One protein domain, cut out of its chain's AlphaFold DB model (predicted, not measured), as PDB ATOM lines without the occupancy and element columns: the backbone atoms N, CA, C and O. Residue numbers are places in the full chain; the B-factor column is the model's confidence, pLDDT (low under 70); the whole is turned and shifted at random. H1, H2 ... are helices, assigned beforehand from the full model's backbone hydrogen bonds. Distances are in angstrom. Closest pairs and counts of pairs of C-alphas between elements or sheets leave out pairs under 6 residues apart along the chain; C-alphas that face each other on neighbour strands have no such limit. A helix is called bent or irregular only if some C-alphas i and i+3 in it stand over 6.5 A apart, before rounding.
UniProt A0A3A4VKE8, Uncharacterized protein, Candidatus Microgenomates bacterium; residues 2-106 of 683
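What this domain is: This is residues 2 to 106 of the 683 residues of an uncharacterized protein of Candidatus Microgenomates bacterium (UniProt A0A3A4VKE8). Four helices, H3, H1, H2 and H4, make an open trough with H3 and H4 as its two rims, and H5 and H6 lead away from the end of H4 as a short, angled arm. H1 and H2 form a hairpin at the floor of the trough, while the rims H3 and H4 are apart. The printed part has 105 residues, with six named helices in the order H1 to H6 and no named strand; its class is all helix. The whole is only just compact, close to loose, with a radius of gyration of the C-alphas of 15.5 A, and its elongated outline spans 47 by 24 by 24 A.

How they stand to each other: H3, residues 41 to 61, is the longest helix and touches H1, residues 2 to 15, with its residues 50 to 58 alone. The closest C-alphas of the two are those of Leu 10 and Ile 54, 6.2 A apart, and the helices run the same way at a shallow tilt of 27 degrees. H1 touches H2, residues 18 to 30, closest at the C-alphas of Leu 8 and His 20, 5.2 A apart. This helical hairpin has a shallow tilt of 19 degrees, and its helices run opposite ways. H2 touches H4, residues 68 to 81, closest at the C-alphas of Leu 25 and Phe 78, 6.4 A apart, and they run the same way at a shallow tilt of 25 degrees. H1 and H4 are near each other, with 6 pairs of C-alphas within 10 A. H4 and H5, residues 83 to 94, are close but not clearly touching, with the C-alphas of Val 79 and Leu 86 the closest at 7.4 A; they are about perpendicular, at 89 degrees. H5 touches H6, residues 99 to 105, with its residues 89 to 94 alone, closest at the C-alphas of Leu 93 and Asn 101, 4.4 A apart, at a steep tilt of 52 degrees. H5 and H6 are apart from H1, H2 and H3. Each O i to N i+4 pair is within hydrogen-bond range in H1, H2, H4 and H6, against 15 of 17 in H3 and 7 of 8 in H5.

Where its parts are: H3 measures 29.6 A from C-alpha 41 at (-23.642, 11.083, -8.591) to C-alpha 61; it is only just irregular, with C-alphas 45 and 48 6.7 A apart. H1 measures 19.8 A and begins with C-alpha 2 at (-36.376, 16.507, -6.622). H4 measures 19.6 A and H2 18.4 A. H6 ends with C-alpha 105 at (-6.923, 13.667, -7.646).

The domain as a whole: The two C-alphas farthest apart, those of Arg 63 and Gly 97, are 47.3 A apart. The printed part has no cut and no long link. Mean pLDDT of the printed part is 89.5, with residues 37 to 40 under 70.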
ATOM      1  N   TYR A   2     -36.941  15.482  -5.718       83.00
ATOM      2  CA  TYR A   2     -36.376  16.507  -6.622       83.00
ATOM      3  C   TYR A   2     -37.375  17.575  -7.115       83.00
ATOM      4  O   TYR A   2     -37.102  18.769  -7.035       83.00
ATOM      5  N   LEU A   3     -38.577  17.167  -7.540       84.75
ATOM      6  CA  LEU A   3     -39.654  18.088  -7.940       84.75
ATOM      7  C   LEU A   3     -40.105  19.018  -6.805       84.75
ATOM      8  O   LEU A   3     -40.320  20.210  -7.028       84.75
ATOM      9  N   ILE A   4     -40.237  18.480  -5.591       88.00
ATOM     10  CA  ILE A   4     -40.648  19.247  -4.410       88.00
ATOM     11  C   ILE A   4     -39.554  20.257  -4.060       88.00
ATOM     12  O   ILE A   4     -39.864  21.425  -3.832       88.00
ATOM     13  N   PHE A   5     -38.285  19.838  -4.116       90.31
ATOM     14  CA  PHE A   5     -37.139  20.726  -3.935       90.31
ATOM     15  C   PHE A   5     -37.178  21.896  -4.928       90.31
ATOM     16  O   PHE A   5     -37.207  23.052  -4.514       90.31
ATOM     17  N   CYS A   6     -37.263  21.613  -6.233       91.50
ATOM     18  CA  CYS A   6     -37.286  22.650  -7.267       91.50
ATOM     19  C   CYS A   6     -38.475  23.607  -7.109       91.50
ATOM     20  O   CYS A   6     -38.315  24.815  -7.265       91.50
ATOM     21  N   ASN A   7     -39.659  23.088  -6.768       93.38
ATOM     22  CA  ASN A   7     -40.855  23.901  -6.547       93.38
ATOM     23  C   ASN A   7     -40.688  24.835  -5.339       93.38
ATOM     24  O   ASN A   7     -40.896  26.041  -5.466       93.38
ATOM     25  N   LEU A   8     -40.262  24.312  -4.186       94.81
ATOM     26  CA  LEU A   8     -40.042  25.120  -2.984       94.81
ATOM     27  C   LEU A   8     -38.946  26.166  -3.194       94.81
ATOM     28  O   LEU A   8     -39.126  27.324  -2.821       94.81
ATOM     29  N   PHE A   9     -37.849  25.790  -3.852       94.81
ATOM     30  CA  PHE A   9     -36.751  26.704  -4.148       94.81
ATOM     31  C   PHE A   9     -37.186  27.829  -5.095       94.81
ATOM     32  O   PHE A   9     -36.947  29.007  -4.822       94.81
ATOM     33  N   LEU A  10     -37.928  27.492  -6.156       95.69
ATOM     34  CA  LEU A  10     -38.513  28.477  -7.061       95.69
ATOM     35  C   LEU A  10     -39.503  29.396  -6.331       95.69
ATOM     36  O   LEU A  10     -39.442  30.618  -6.480       95.69
ATOM     37  N   ARG A  11     -40.404  28.848  -5.507       96.19
ATOM     38  CA  ARG A  11     -41.351  29.650  -4.716       96.19
ATOM     39  C   ARG A  11     -40.634  30.586  -3.756       96.19
ATOM     40  O   ARG A  11     -41.043  31.742  -3.640       96.19
ATOM     41  N   TYR A  12     -39.557  30.136  -3.120       96.44
ATOM     42  CA  TYR A  12     -38.719  30.986  -2.282       96.44
ATOM     43  C   TYR A  12     -38.125  32.153  -3.085       96.44
ATOM     44  O   TYR A  12     -38.237  33.302  -2.662       96.44
ATOM     45  N   PHE A  13     -37.589  31.903  -4.282       96.12
ATOM     46  CA  PHE A  13     -37.031  32.954  -5.144       96.12
ATOM     47  C   PHE A  13     -38.083  33.969  -5.598       96.12
ATOM     48  O   PHE A  13     -37.813  35.168  -5.675       96.12
ATOM     49  N   LEU A  14     -39.307  33.509  -5.865       95.44
ATOM     50  CA  LEU A  14     -40.386  34.372  -6.334       95.44
ATOM     51  C   LEU A  14     -41.063  35.166  -5.211       95.44
ATOM     52  O   LEU A  14     -41.467  36.306  -5.452       95.44
ATOM     53  N   THR A  15     -41.227  34.582  -4.025       94.88
ATOM     54  CA  THR A  15     -42.011  35.171  -2.921       94.88
ATOM     55  C   THR A  15     -41.152  35.777  -1.820       94.88
ATOM     56  O   THR A  15     -41.645  36.601  -1.059       94.88
ATOM     57  N   LYS A  16     -39.880  35.368  -1.713       94.31
ATOM     58  CA  LYS A  16     -38.986  35.643  -0.576       94.31
ATOM     59  C   LYS A  16     -39.541  35.154   0.775       94.31
ATOM     60  O   LYS A  16     -38.998  35.514   1.818       94.31
ATOM     61  N   ASN A  17     -40.591  34.324   0.775       93.75
ATOM     62  CA  ASN A  17     -41.157  33.778   2.001       93.75
ATOM     63  C   ASN A  17     -40.258  32.647   2.535       93.75
ATOM     64  O   ASN A  17     -40.080  31.616   1.880       93.75
ATOM     65  N   LYS A  18     -39.742  32.853   3.754       94.12
ATOM     66  CA  LYS A  18     -38.843  31.951   4.483       94.12
ATOM     67  C   LYS A  18     -39.438  30.567   4.746       94.12
ATOM     68  O   LYS A  18     -38.662  29.625   4.849       94.12
ATOM     69  N   ILE A  19     -40.763  30.412   4.782       94.38
ATOM     70  CA  ILE A  19     -41.413  29.110   4.986       94.38
ATOM     71  C   ILE A  19     -41.015  28.098   3.903       94.38
ATOM     72  O   ILE A  19     -40.756  26.937   4.199       94.38
ATOM     73  N   HIS A  20     -40.863  28.550   2.653       95.31
ATOM     74  CA  HIS A  20     -40.442  27.689   1.548       95.31
ATOM     75  C   HIS A  20     -38.987  27.241   1.705       95.31
ATOM     76  O   HIS A  20     -38.678  26.087   1.427       95.31
ATOM     77  N   LEU A  21     -38.104  28.137   2.166       95.12
ATOM     78  CA  LEU A  21     -36.708  27.806   2.457       95.12
ATOM     79  C   LEU A  21     -36.607  26.843   3.646       95.12
ATOM     80  O   LEU A  21     -35.811  25.912   3.612       95.12
ATOM     81  N   TRP A  22     -37.437  27.030   4.671       95.62
ATOM     82  CA  TRP A  22     -37.489  26.127   5.814       95.62
ATOM     83  C   TRP A  22     -37.939  24.716   5.404       95.62
ATOM     84  O   TRP A  22     -37.225  23.752   5.663       95.62
ATOM     85  N   PHE A  23     -39.052  24.586   4.670       95.62
ATOM     86  CA  PHE A  23     -39.505  23.285   4.156       95.62
ATOM     87  C   PHE A  23     -38.502  22.644   3.193       95.62
ATOM     88  O   PHE A  23     -38.353  21.424   3.189       95.62
ATOM     89  N   LEU A  24     -37.801  23.448   2.387       94.69
ATOM     90  CA  LEU A  24     -36.729  22.962   1.525       94.69
ATOM     91  C   LEU A  24     -35.642  22.272   2.357       94.69
ATOM     92  O   LEU A  24     -35.296  21.129   2.072       94.69
ATOM     93  N   LEU A  25     -35.144  22.948   3.395       95.12
ATOM     94  CA  LEU A  25     -34.113  22.423   4.291       95.12
ATOM     95  C   LEU A  25     -34.601  21.184   5.048       95.12
ATOM     96  O   LEU A  25     -33.872  20.197   5.118       95.12
ATOM     97  N   LEU A  26     -35.856  21.181   5.510       94.56
ATOM     98  CA  LEU A  26     -36.468  20.015   6.148       94.56
ATOM     99  C   LEU A  26     -36.468  18.797   5.215       94.56
ATOM    100  O   LEU A  26     -36.091  17.705   5.627       94.56
ATOM    101  N   ILE A  27     -36.841  18.981   3.945       92.06
ATOM    102  CA  ILE A  27     -36.784  17.910   2.944       92.06
ATOM    103  C   ILE A  27     -35.347  17.450   2.741       92.06
ATOM    104  O   ILE A  27     -35.121  16.248   2.638       92.06
ATOM    105  N   THR A  28     -34.370  18.363   2.697       91.56
ATOM    106  CA  THR A  28     -32.978  17.918   2.573       91.56
ATOM    107  C   THR A  28     -32.570  17.024   3.738       91.56
ATOM    108  O   THR A  28     -31.989  15.977   3.497       91.56
ATOM    109  N   PHE A  29     -32.957  17.374   4.969       91.12
ATOM    110  CA  PHE A  29     -32.656  16.604   6.174       91.12
ATOM    111  C   PHE A  29     -33.362  15.238   6.211       91.12
ATOM    112  O   PHE A  29     -32.715  14.228   6.466       91.12
ATOM    113  N   ILE A  30     -34.661  15.174   5.888       90.81
ATOM    114  CA  ILE A  30     -35.423  13.907   5.829       90.81
ATOM    115  C   ILE A  30     -34.801  12.931   4.820       90.81
ATOM    116  O   ILE A  30     -34.821  11.721   5.020       90.81
ATOM    117  N   PHE A  31     -34.242  13.460   3.734       86.25
ATOM    118  CA  PHE A  31     -33.587  12.686   2.688       86.25
ATOM    119  C   PHE A  31     -32.058  12.845   2.727       86.25
ATOM    120  O   PHE A  31     -31.428  12.872   1.669       86.25
ATOM    121  N   SER A  32     -31.461  12.953   3.919       81.75
ATOM    122  CA  SER A  32     -30.023  13.207   4.111       81.75
ATOM    123  C   SER A  32     -29.118  12.198   3.408       81.75
ATOM    124  O   SER A  32     -28.157  12.603   2.770       81.75
ATOM    125  N   ASN A  33     -29.491  10.915   3.376       76.06
ATOM    126  CA  ASN A  33     -28.747   9.885   2.635       76.06
ATOM    127  C   ASN A  33     -28.542  10.221   1.144       76.06
ATOM    128  O   ASN A  33     -27.584   9.750   0.538       76.06
ATOM    129  N   ASN A  34     -29.414  11.040   0.543       70.38
ATOM    130  CA  ASN A  34     -29.247  11.480  -0.842       70.38
ATOM    131  C   ASN A  34     -28.171  12.566  -0.997       70.38
ATOM    132  O   ASN A  34     -27.755  12.824  -2.117       70.38
ATOM    133  N   PHE A  35     -27.732  13.216   0.081       72.81
ATOM    134  CA  PHE A  35     -26.718  14.274   0.062       72.81
ATOM    135  C   PHE A  35     -25.323  13.791   0.487       72.81
ATOM    136  O   PHE A  35     -24.364  14.555   0.378       72.81
ATOM    137  N   ALA A  36     -25.186  12.517   0.866       71.00
ATOM    138  CA  ALA A  36     -23.900  11.903   1.165       71.00
ATOM    139  C   ALA A  36     -23.026  11.757  -0.098       71.00
ATOM    140  O   ALA A  36     -23.478  11.297  -1.152       71.00
ATOM    141  N   TRP A  37     -21.735  12.081   0.023       68.69
ATOM    142  CA  TRP A  37     -20.777  12.098  -1.095       68.69
ATOM    143  C   TRP A  37     -20.677  10.762  -1.845       68.69
ATOM    144  O   TRP A  37     -20.673  10.725  -3.075       68.69
ATOM    145  N   GLY A  38     -20.617   9.648  -1.107       61.16
ATOM    146  CA  GLY A  38     -20.438   8.306  -1.672       61.16
ATOM    147  C   GLY A  38     -21.660   7.753  -2.413       61.16
ATOM    148  O   GLY A  38     -21.536   6.760  -3.126       61.16
ATOM    149  N   SER A  39     -22.828   8.382  -2.264       52.84
ATOM    150  CA  SER A  39     -24.115   7.814  -2.684       52.84
ATOM    151  C   SER A  39     -24.792   8.580  -3.820       52.84
ATOM    152  O   SER A  39     -25.858   8.165  -4.273       52.84
ATOM    153  N   ALA A  40     -24.210   9.684  -4.300       68.12
ATOM    154  CA  ALA A  40     -25.017  10.679  -4.995       68.12
ATOM    155  C   ALA A  40     -24.454  11.299  -6.295       68.12
ATOM    156  O   ALA A  40     -24.663  12.494  -6.517       68.12
ATOM    157  N   PRO A  41     -23.857  10.544  -7.245       77.62
ATOM    158  CA  PRO A  41     -23.642  11.083  -8.591       77.62
ATOM    159  C   PRO A  41     -24.908  11.713  -9.232       77.62
ATOM    160  O   PRO A  41     -24.798  12.787  -9.826       77.62
ATOM    161  N   PRO A  42     -26.138  11.171  -9.044       79.25
ATOM    162  CA  PRO A  42     -27.364  11.833  -9.509       79.25
ATOM    163  C   PRO A  42     -27.636  13.211  -8.882       79.25
ATOM    164  O   PRO A  42     -28.244  14.062  -9.524       79.25
ATOM    165  N   VAL A  43     -27.188  13.467  -7.650       81.62
ATOM    166  CA  VAL A  43     -27.341  14.772  -6.979       81.62
ATOM    167  C   VAL A  43     -26.412  15.803  -7.599       81.62
ATOM    168  O   VAL A  43     -26.863  16.900  -7.934       81.62
ATOM    169  N   PHE A  44     -25.156  15.428  -7.839       85.19
ATOM    170  CA  PHE A  44     -24.201  16.283  -8.542       85.19
ATOM    171  C   PHE A  44     -24.581  16.504 -10.017       85.19
ATOM    172  O   PHE A  44     -24.287  17.567 -10.556       85.19
ATOM    173  N   ALA A  45     -25.301  15.571 -10.650       87.19
ATOM    174  CA  ALA A  45     -25.909  15.795 -11.965       87.19
ATOM    175  C   ALA A  45     -27.101  16.772 -11.898       87.19
ATOM    176  O   ALA A  45     -27.219  17.697 -12.704       87.19
ATOM    177  N   PHE A  46     -28.021  16.553 -10.953       90.25
ATOM    178  CA  PHE A  46     -29.332  17.198 -10.945       90.25
ATOM    179  C   PHE A  46     -29.311  18.633 -10.409       90.25
ATOM    180  O   PHE A  46     -29.775  19.556 -11.084       90.25
ATOM    181  N   TYR A  47     -28.821  18.835  -9.181       89.50
ATOM    182  CA  TYR A  47     -29.015  20.103  -8.474       89.50
ATOM    183  C   TYR A  47     -28.286  21.286  -9.117       89.50
ATOM    184  O   TYR A  47     -28.921  22.337  -9.219       89.50
ATOM    185  N   PRO A  48     -27.034  21.168  -9.606       91.81
ATOM    186  CA  PRO A  48     -26.369  22.284 -10.276       91.81
ATOM    187  C   PRO A  48     -27.160  22.799 -11.484       91.81
ATOM    188  O   PRO A  48     -27.398  24.002 -11.602       91.81
ATOM    189  N   LEU A  49     -27.658  21.892 -12.335       93.69
ATOM    190  CA  LEU A  49     -28.464  22.258 -13.502       93.69
ATOM    191  C   LEU A  49     -29.842  22.802 -13.109       93.69
ATOM    192  O   LEU A  49     -30.283  23.812 -13.658       93.69
ATOM    193  N   ALA A  50     -30.519  22.191 -12.136       93.88
ATOM    194  CA  ALA A  50     -31.820  22.663 -11.670       93.88
ATOM    195  C   ALA A  50     -31.742  24.051 -11.003       93.88
ATOM    196  O   ALA A  50     -32.582  24.915 -11.266       93.88
ATOM    197  N   ILE A  51     -30.719  24.297 -10.177       94.06
ATOM    198  CA  ILE A  51     -30.474  25.595  -9.534       94.06
ATOM    199  C   ILE A  51     -30.143  26.648 -10.592       94.06
ATOM    200  O   ILE A  51     -30.737  27.728 -10.565       94.06
ATOM    201  N   LEU A  52     -29.268  26.334 -11.556       96.06
ATOM    202  CA  LEU A  52     -28.945  27.234 -12.663       96.06
ATOM    203  C   LEU A  52     -30.197  27.598 -13.475       96.06
ATOM    204  O   LEU A  52     -30.438  28.776 -13.739       96.06
ATOM    205  N   PHE A  53     -31.040  26.614 -13.804       96.50
ATOM    206  CA  PHE A  53     -32.321  26.841 -14.475       96.50
ATOM    207  C   PHE A  53     -33.222  27.799 -13.681       96.50
ATOM    208  O   PHE A  53     -33.742  28.765 -14.241       96.50
ATOM    209  N   ILE A  54     -33.381  27.578 -12.370       96.06
ATOM    210  CA  ILE A  54     -34.218  28.419 -11.498       96.06
ATOM    211  C   ILE A  54     -33.656  29.844 -11.384       96.06
ATOM    212  O   ILE A  54     -34.429  30.807 -11.401       96.06
ATOM    213  N   ILE A  55     -32.331  29.997 -11.303       96.44
ATOM    214  CA  ILE A  55     -31.647  31.296 -11.293       96.44
ATOM    215  C   ILE A  55     -31.938  32.052 -12.591       96.44
ATOM    216  O   ILE A  55     -32.445  33.175 -12.539       96.44
ATOM    217  N   ILE A  56     -31.694  31.425 -13.748       97.38
ATOM    218  CA  ILE A  56     -31.910  32.051 -15.059       97.38
ATOM    219  C   ILE A  56     -33.389  32.414 -15.236       97.38
ATOM    220  O   ILE A  56     -33.716  33.535 -15.634       97.38
ATOM    221  N   TYR A  57     -34.297  31.506 -14.873       96.69
ATOM    222  CA  TYR A  57     -35.736  31.751 -14.909       96.69
ATOM    223  C   TYR A  57     -36.135  32.947 -14.030       96.69
ATOM    224  O   TYR A  57     -36.886  33.828 -14.456       96.69
ATOM    225  N   THR A  58     -35.616  33.030 -12.807       96.75
ATOM    226  CA  THR A  58     -35.979  34.094 -11.863       96.75
ATOM    227  C   THR A  58     -35.454  35.456 -12.315       96.75
ATOM    228  O   THR A  58     -36.208  36.433 -12.325       96.75
ATOM    229  N   VAL A  59     -34.187  35.518 -12.726       97.06
ATOM    230  CA  VAL A  59     -33.508  36.771 -13.074       97.06
ATOM    231  C   VAL A  59     -33.924  37.267 -14.455       97.06
ATOM    232  O   VAL A  59     -34.360  38.406 -14.586       97.06
ATOM    233  N   PHE A  60     -33.856  36.429 -15.490       96.50
ATOM    234  CA  PHE A  60     -34.044  36.893 -16.869       96.50
ATOM    235  C   PHE A  60     -35.499  36.833 -17.338       96.50
ATOM    236  O   PHE A  60     -35.937  37.693 -18.107       96.50
ATOM    237  N   ILE A  61     -36.270  35.841 -16.877       95.62
ATOM    238  CA  ILE A  61     -37.663  35.656 -17.315       95.62
ATOM    239  C   ILE A  61     -38.624  36.373 -16.372       95.62
ATOM    240  O   ILE A  61     -39.483  37.126 -16.825       95.62
ATOM    241  N   ARG A  62     -38.477  36.169 -15.059       96.62
ATOM    242  CA  ARG A  62     -39.344  36.796 -14.048       96.62
ATOM    243  C   ARG A  62     -38.859  38.167 -13.588       96.62
ATOM    244  O   ARG A  62     -39.632  38.843 -12.913       96.62
ATOM    245  N   ARG A  63     -37.638  38.579 -13.960       96.50
ATOM    246  CA  ARG A  63     -37.039  39.881 -13.608       96.50
ATOM    247  C   ARG A  63     -37.077  40.165 -12.105       96.50
ATOM    248  O   ARG A  63     -37.321  41.289 -11.679       96.50
ATOM    249  N   LYS A  64     -36.869  39.126 -11.292       95.94
ATOM    250  CA  LYS A  64     -36.826  39.224  -9.829       95.94
ATOM    251  C   LYS A  64     -35.397  39.082  -9.319       95.94
ATOM    252  O   LYS A  64     -34.614  38.286  -9.826       95.94
ATOM    253  N   THR A  65     -35.082  39.835  -8.269       95.75
ATOM    254  CA  THR A  65     -33.803  39.747  -7.552       95.75
ATOM    255  C   THR A  65     -33.728  38.466  -6.727       95.75
ATOM    256  O   THR A  65     -34.682  38.152  -6.005       95.75
ATOM    257  N   ILE A  66     -32.577  37.801  -6.732       95.38
ATOM    258  CA  ILE A  66     -32.329  36.618  -5.903       95.38
ATOM    259  C   ILE A  66     -32.162  37.035  -4.428       95.38
ATOM    260  O   ILE A  66     -31.434  37.988  -4.141       95.38
ATOM    261  N   PRO A  67     -32.798  36.346  -3.461       94.62
ATOM    262  CA  PRO A  67     -32.631  36.633  -2.036       94.62
ATOM    263  C   PRO A  67     -31.298  36.079  -1.480       94.62
ATOM    264  O   PRO A  67     -31.293  35.142  -0.682       94.62
ATOM    265  N   ILE A  68     -30.164  36.680  -1.872       94.62
ATOM    266  CA  ILE A  68     -28.794  36.206  -1.565       94.62
ATOM    267  C   ILE A  68     -28.552  36.031  -0.057       94.62
ATOM    268  O   ILE A  68     -28.048  34.994   0.362       94.62
ATOM    269  N   LYS A  69     -28.968  36.991   0.783       94.56
ATOM    270  CA  LYS A  69     -28.783  36.893   2.246       94.56
ATOM    271  C   LYS A  69     -29.460  35.654   2.836       94.56
ATOM    272  O   LYS A  69     -28.871  34.949   3.644       94.56
ATOM    273  N   GLY A  70     -30.697  35.376   2.424       93.44
ATOM    274  CA  GLY A  70     -31.411  34.202   2.919       93.44
ATOM    275  C   GLY A  70     -30.904  32.897   2.304       93.44
ATOM    276  O   GLY A  70     -30.947  31.876   2.974       93.44
ATOM    277  N   LEU A  71     -30.362  32.927   1.079       94.31
ATOM    278  CA  LEU A  71     -29.631  31.789   0.510       94.31
ATOM    279  C   LEU A  71     -28.378  31.452   1.316       94.31
ATOM    280  O   LEU A  71     -28.157  30.286   1.605       94.31
ATOM    281  N   PHE A  72     -27.595  32.458   1.701       95.69
ATOM    282  CA  PHE A  72     -26.395  32.260   2.508       95.69
ATOM    283  C   PHE A  72     -26.726  31.658   3.880       95.69
ATOM    284  O   PHE A  72     -26.126  30.665   4.278       95.69
ATOM    285  N   ILE A  73     -27.754  32.184   4.558       94.88
ATOM    286  CA  ILE A  73     -28.256  31.602   5.815       94.88
ATOM    287  C   ILE A  73     -28.741  30.165   5.591       94.88
ATOM    288  O   ILE A  73     -28.403  29.271   6.361       94.88
ATOM    289  N   GLY A  74     -29.510  29.931   4.524       95.31
ATOM    290  CA  GLY A  74     -29.983  28.598   4.168       95.31
ATOM    291  C   GLY A  74     -28.840  27.619   3.905       95.31
ATOM    292  O   GLY A  74     -28.923  26.479   4.341       95.31
ATOM    293  N   LEU A  75     -27.758  28.065   3.262       95.06
ATOM    294  CA  LEU A  75     -26.564  27.261   3.016       95.06
ATOM    295  C   LEU A  75     -25.840  26.905   4.318       95.06
ATOM    296  O   LEU A  75     -25.464  25.753   4.487       95.06
ATOM    297  N   ILE A  76     -25.690  27.850   5.253       96.12
ATOM    298  CA  ILE A  76     -25.097  27.568   6.572       96.12
ATOM    299  C   ILE A  76     -25.927  26.521   7.316       96.12
ATOM    300  O   ILE A  76     -25.369  25.562   7.839       96.12
ATOM    301  N   ILE A  77     -27.255  26.674   7.334       96.25
ATOM    302  CA  ILE A  77     -28.145  25.701   7.978       96.25
ATOM    303  C   ILE A  77     -28.067  24.349   7.264       96.25
ATOM    304  O   ILE A  77     -28.012  23.327   7.931       96.25
ATOM    305  N   PHE A  78     -28.027  24.325   5.930       95.06
ATOM    306  CA  PHE A  78     -27.855  23.094   5.158       95.06
ATOM    307  C   PHE A  78     -26.553  22.379   5.539       95.06
ATOM    308  O   PHE A  78     -26.592  21.213   5.915       95.06
ATOM    309  N   VAL A  79     -25.417  23.083   5.508       94.94
ATOM    310  CA  VAL A  79     -24.113  22.519   5.891       94.94
ATOM    311  C   VAL A  79     -24.125  22.053   7.344       94.94
ATOM    312  O   VAL A  79     -23.592  20.993   7.635       94.94
ATOM    313  N   GLY A  80     -24.761  22.805   8.244       95.88
ATOM    314  CA  GLY A  80     -24.896  22.420   9.642       95.88
ATOM    315  C   GLY A  80     -25.746  21.161   9.830       95.88
ATOM    316  O   GLY A  80     -25.309  20.258  10.527       95.88
ATOM    317  N   LEU A  81     -26.915  21.061   9.183       95.31
ATOM    318  CA  LEU A  81     -27.819  19.899   9.255       95.31
ATOM    319  C   LEU A  81     -27.187  18.616   8.701       95.31
ATOM    320  O   LEU A  81     -27.489  17.532   9.193       95.31
ATOM    321  N   HIS A  82     -26.335  18.756   7.686       94.12
ATOM    322  CA  HIS A  82     -25.605  17.667   7.030       94.12
ATOM    323  C   HIS A  82     -24.135  17.620   7.467       94.12
ATOM    324  O   HIS A  82     -23.279  17.087   6.773       94.12
ATOM    325  N   ALA A  83     -23.772  18.205   8.611       93.75
ATOM    326  CA  ALA A  83     -22.374  18.199   9.036       93.75
ATOM    327  C   ALA A  83     -21.887  16.777   9.364       93.75
ATOM    328  O   ALA A  83     -20.701  16.489   9.222       93.75
ATOM    329  N   PHE A  84     -22.789  15.882   9.781       90.25
ATOM    330  CA  PHE A  84     -22.470  14.510  10.175       90.25
ATOM    331  C   PHE A  84     -21.919  13.657   9.027       90.25
ATOM    332  O   PHE A  84     -21.059  12.820   9.275       90.25
ATOM    333  N   ASP A  85     -22.348  13.881   7.783       88.19
ATOM    334  CA  ASP A  85     -21.865  13.156   6.605       88.19
ATOM    335  C   ASP A  85     -20.977  14.017   5.688       88.19
ATOM    336  O   ASP A  85     -20.002  13.502   5.132       88.19
ATOM    337  N   LEU A  86     -21.226  15.329   5.580       88.94
ATOM    338  CA  LEU A  86     -20.387  16.230   4.780       88.94
ATOM    339  C   LEU A  86     -18.993  16.421   5.374       88.94
ATOM    340  O   LEU A  86     -18.017  16.427   4.625       88.94
ATOM    341  N   LEU A  87     -18.866  16.582   6.696       90.38
ATOM    342  CA  LEU A  87     -17.568  16.873   7.309       90.38
ATOM    343  C   LEU A  87     -16.572  15.711   7.130       90.38
ATOM    344  O   LEU A  87     -15.468  15.976   6.646       90.38
ATOM    345  N   PRO A  88     -16.929  14.436   7.411       87.81
ATOM    346  CA  PRO A  88     -16.043  13.310   7.114       87.81
ATOM    347  C   PRO A  88     -15.676  13.210   5.630       87.81
ATOM    348  O   PRO A  88     -14.530  12.908   5.301       87.81
ATOM    349  N   ALA A  89     -16.619  13.494   4.723       86.19
ATOM    350  CA  ALA A  89     -16.372  13.436   3.283       86.19
ATOM    351  C   ALA A  89     -15.394  14.524   2.808       86.19
ATOM    352  O   ALA A  89     -14.465  14.231   2.054       86.19
ATOM    353  N   ILE A  90     -15.569  15.763   3.278       87.75
ATOM    354  CA  ILE A  90     -14.682  16.890   2.966       87.75
ATOM    355  C   ILE A  90     -13.284  16.634   3.526       87.75
ATOM    356  O   ILE A  90     -12.304  16.821   2.816       87.75
ATOM    357  N   LEU A  91     -13.165  16.171   4.770       87.62
ATOM    358  CA  LEU A  91     -11.856  15.852   5.341       87.62
ATOM    359  C   LEU A  91     -11.192  14.691   4.596       87.62
ATOM    360  O   LEU A  91     -10.010  14.770   4.278       87.62
ATOM    361  N   GLY A  92     -11.965  13.667   4.225       85.38
ATOM    362  CA  GLY A  92     -11.492  12.587   3.367       85.38
ATOM    363  C   GLY A  92     -10.952  13.096   2.029       85.38
ATOM    364  O   GLY A  92      -9.924  12.608   1.571       85.38
ATOM    365  N   LEU A  93     -11.574  14.105   1.413       85.81
ATOM    366  CA  LEU A  93     -11.096  14.702   0.160       85.81
ATOM    367  C   LEU A  93      -9.671  15.260   0.276       85.81
ATOM    368  O   LEU A  93      -8.893  15.143  -0.669       85.81
ATOM    369  N   PHE A  94      -9.333  15.854   1.417       87.75
ATOM    370  CA  PHE A  94      -8.023  16.460   1.662       87.75
ATOM    371  C   PHE A  94      -7.001  15.498   2.272       87.75
ATOM    372  O   PHE A  94      -5.851  15.886   2.439       87.75
ATOM    373  N   ASP A  95      -7.396  14.262   2.576       82.75
ATOM    374  CA  ASP A  95      -6.530  13.235   3.151       82.75
ATOM    375  C   ASP A  95      -5.871  12.401   2.032       82.75
ATOM    376  O   ASP A  95      -6.564  11.612   1.369       82.75
ATOM    377  N   PRO A  96      -4.560  12.576   1.766       82.00
ATOM    378  CA  PRO A  96      -3.871  11.862   0.699       82.00
ATOM    379  C   PRO A  96      -3.974  10.346   0.881       82.00
ATOM    380  O   PRO A  96      -3.677   9.799   1.941       82.00
ATOM    381  N   GLY A  97      -4.386   9.645  -0.174       77.44
ATOM    382  CA  GLY A  97      -4.548   8.190  -0.143       77.44
ATOM    383  C   GLY A  97      -5.909   7.704   0.362       77.44
ATOM    384  O   GLY A  97      -6.196   6.511   0.258       77.44
ATOM    385  N   SER A  98      -6.793   8.588   0.840       81.88
ATOM    386  CA  SER A  98      -8.192   8.215   1.068       81.88
ATOM    387  C   SER A  98      -8.883   7.850  -0.255       81.88
ATOM    388  O   SER A  98      -8.510   8.332  -1.326       81.88
ATOM    389  N   THR A  99      -9.945   7.041  -0.205       80.25
ATOM    390  CA  THR A  99     -10.728   6.683  -1.401       80.25
ATOM    391  C   THR A  99     -11.315   7.911  -2.104       80.25
ATOM    392  O   THR A  99     -11.350   7.954  -3.332       80.25
ATOM    393  N   ALA A 100     -11.751   8.923  -1.344       81.25
ATOM    394  CA  ALA A 100     -12.298  10.160  -1.899       81.25
ATOM    395  C   ALA A 100     -11.209  10.981  -2.604       81.25
ATOM    396  O   ALA A 100     -11.385  11.369  -3.757       81.25
ATOM    397  N   ASN A 101     -10.066  11.180  -1.943       87.12
ATOM    398  CA  ASN A 101      -8.922  11.890  -2.504       87.12
ATOM    399  C   ASN A 101      -8.402  11.189  -3.769       87.12
ATOM    400  O   ASN A 101      -8.306  11.807  -4.828       87.12
ATOM    401  N   ASN A 102      -8.178   9.876  -3.694       84.69
ATOM    402  CA  ASN A 102      -7.733   9.070  -4.826       84.69
ATOM    403  C   ASN A 102      -8.736   9.098  -5.985       84.69
ATOM    404  O   ASN A 102      -8.339   9.239  -7.136       84.69
ATOM    405  N   GLY A 103     -10.040   9.032  -5.712       80.94
ATOM    406  CA  GLY A 103     -11.063   9.088  -6.758       80.94
ATOM    407  C   GLY A 103     -11.096  10.405  -7.547       80.94
ATOM    408  O   GLY A 103     -11.622  10.426  -8.663       80.94
ATOM    409  N   ILE A 104     -10.546  11.486  -6.983       83.81
ATOM    410  CA  ILE A 104     -10.670  12.856  -7.505       83.81
ATOM    411  C   ILE A 104      -9.342  13.399  -8.026       83.81
ATOM    412  O   ILE A 104      -9.333  14.087  -9.045       83.81
ATOM    413  N   PHE A 105      -8.234  13.092  -7.350       85.62
ATOM    414  CA  PHE A 105      -6.923  13.667  -7.646       85.62
ATOM    415  C   PHE A 105      -5.927  12.659  -8.243       85.62
ATOM    416  O   PHE A 105      -4.948  13.078  -8.861       85.62
ATOM    417  N   ASN A 106      -6.154  11.342  -8.126       86.69
ATOM    418  CA  ASN A 106      -5.244  10.342  -8.691       86.69
ATOM    419  C   ASN A 106      -5.495  10.149 -10.195       86.69
ATOM    420  O   ASN A 106      -6.419   9.448 -10.614       86.69
TER     421      ASN A 106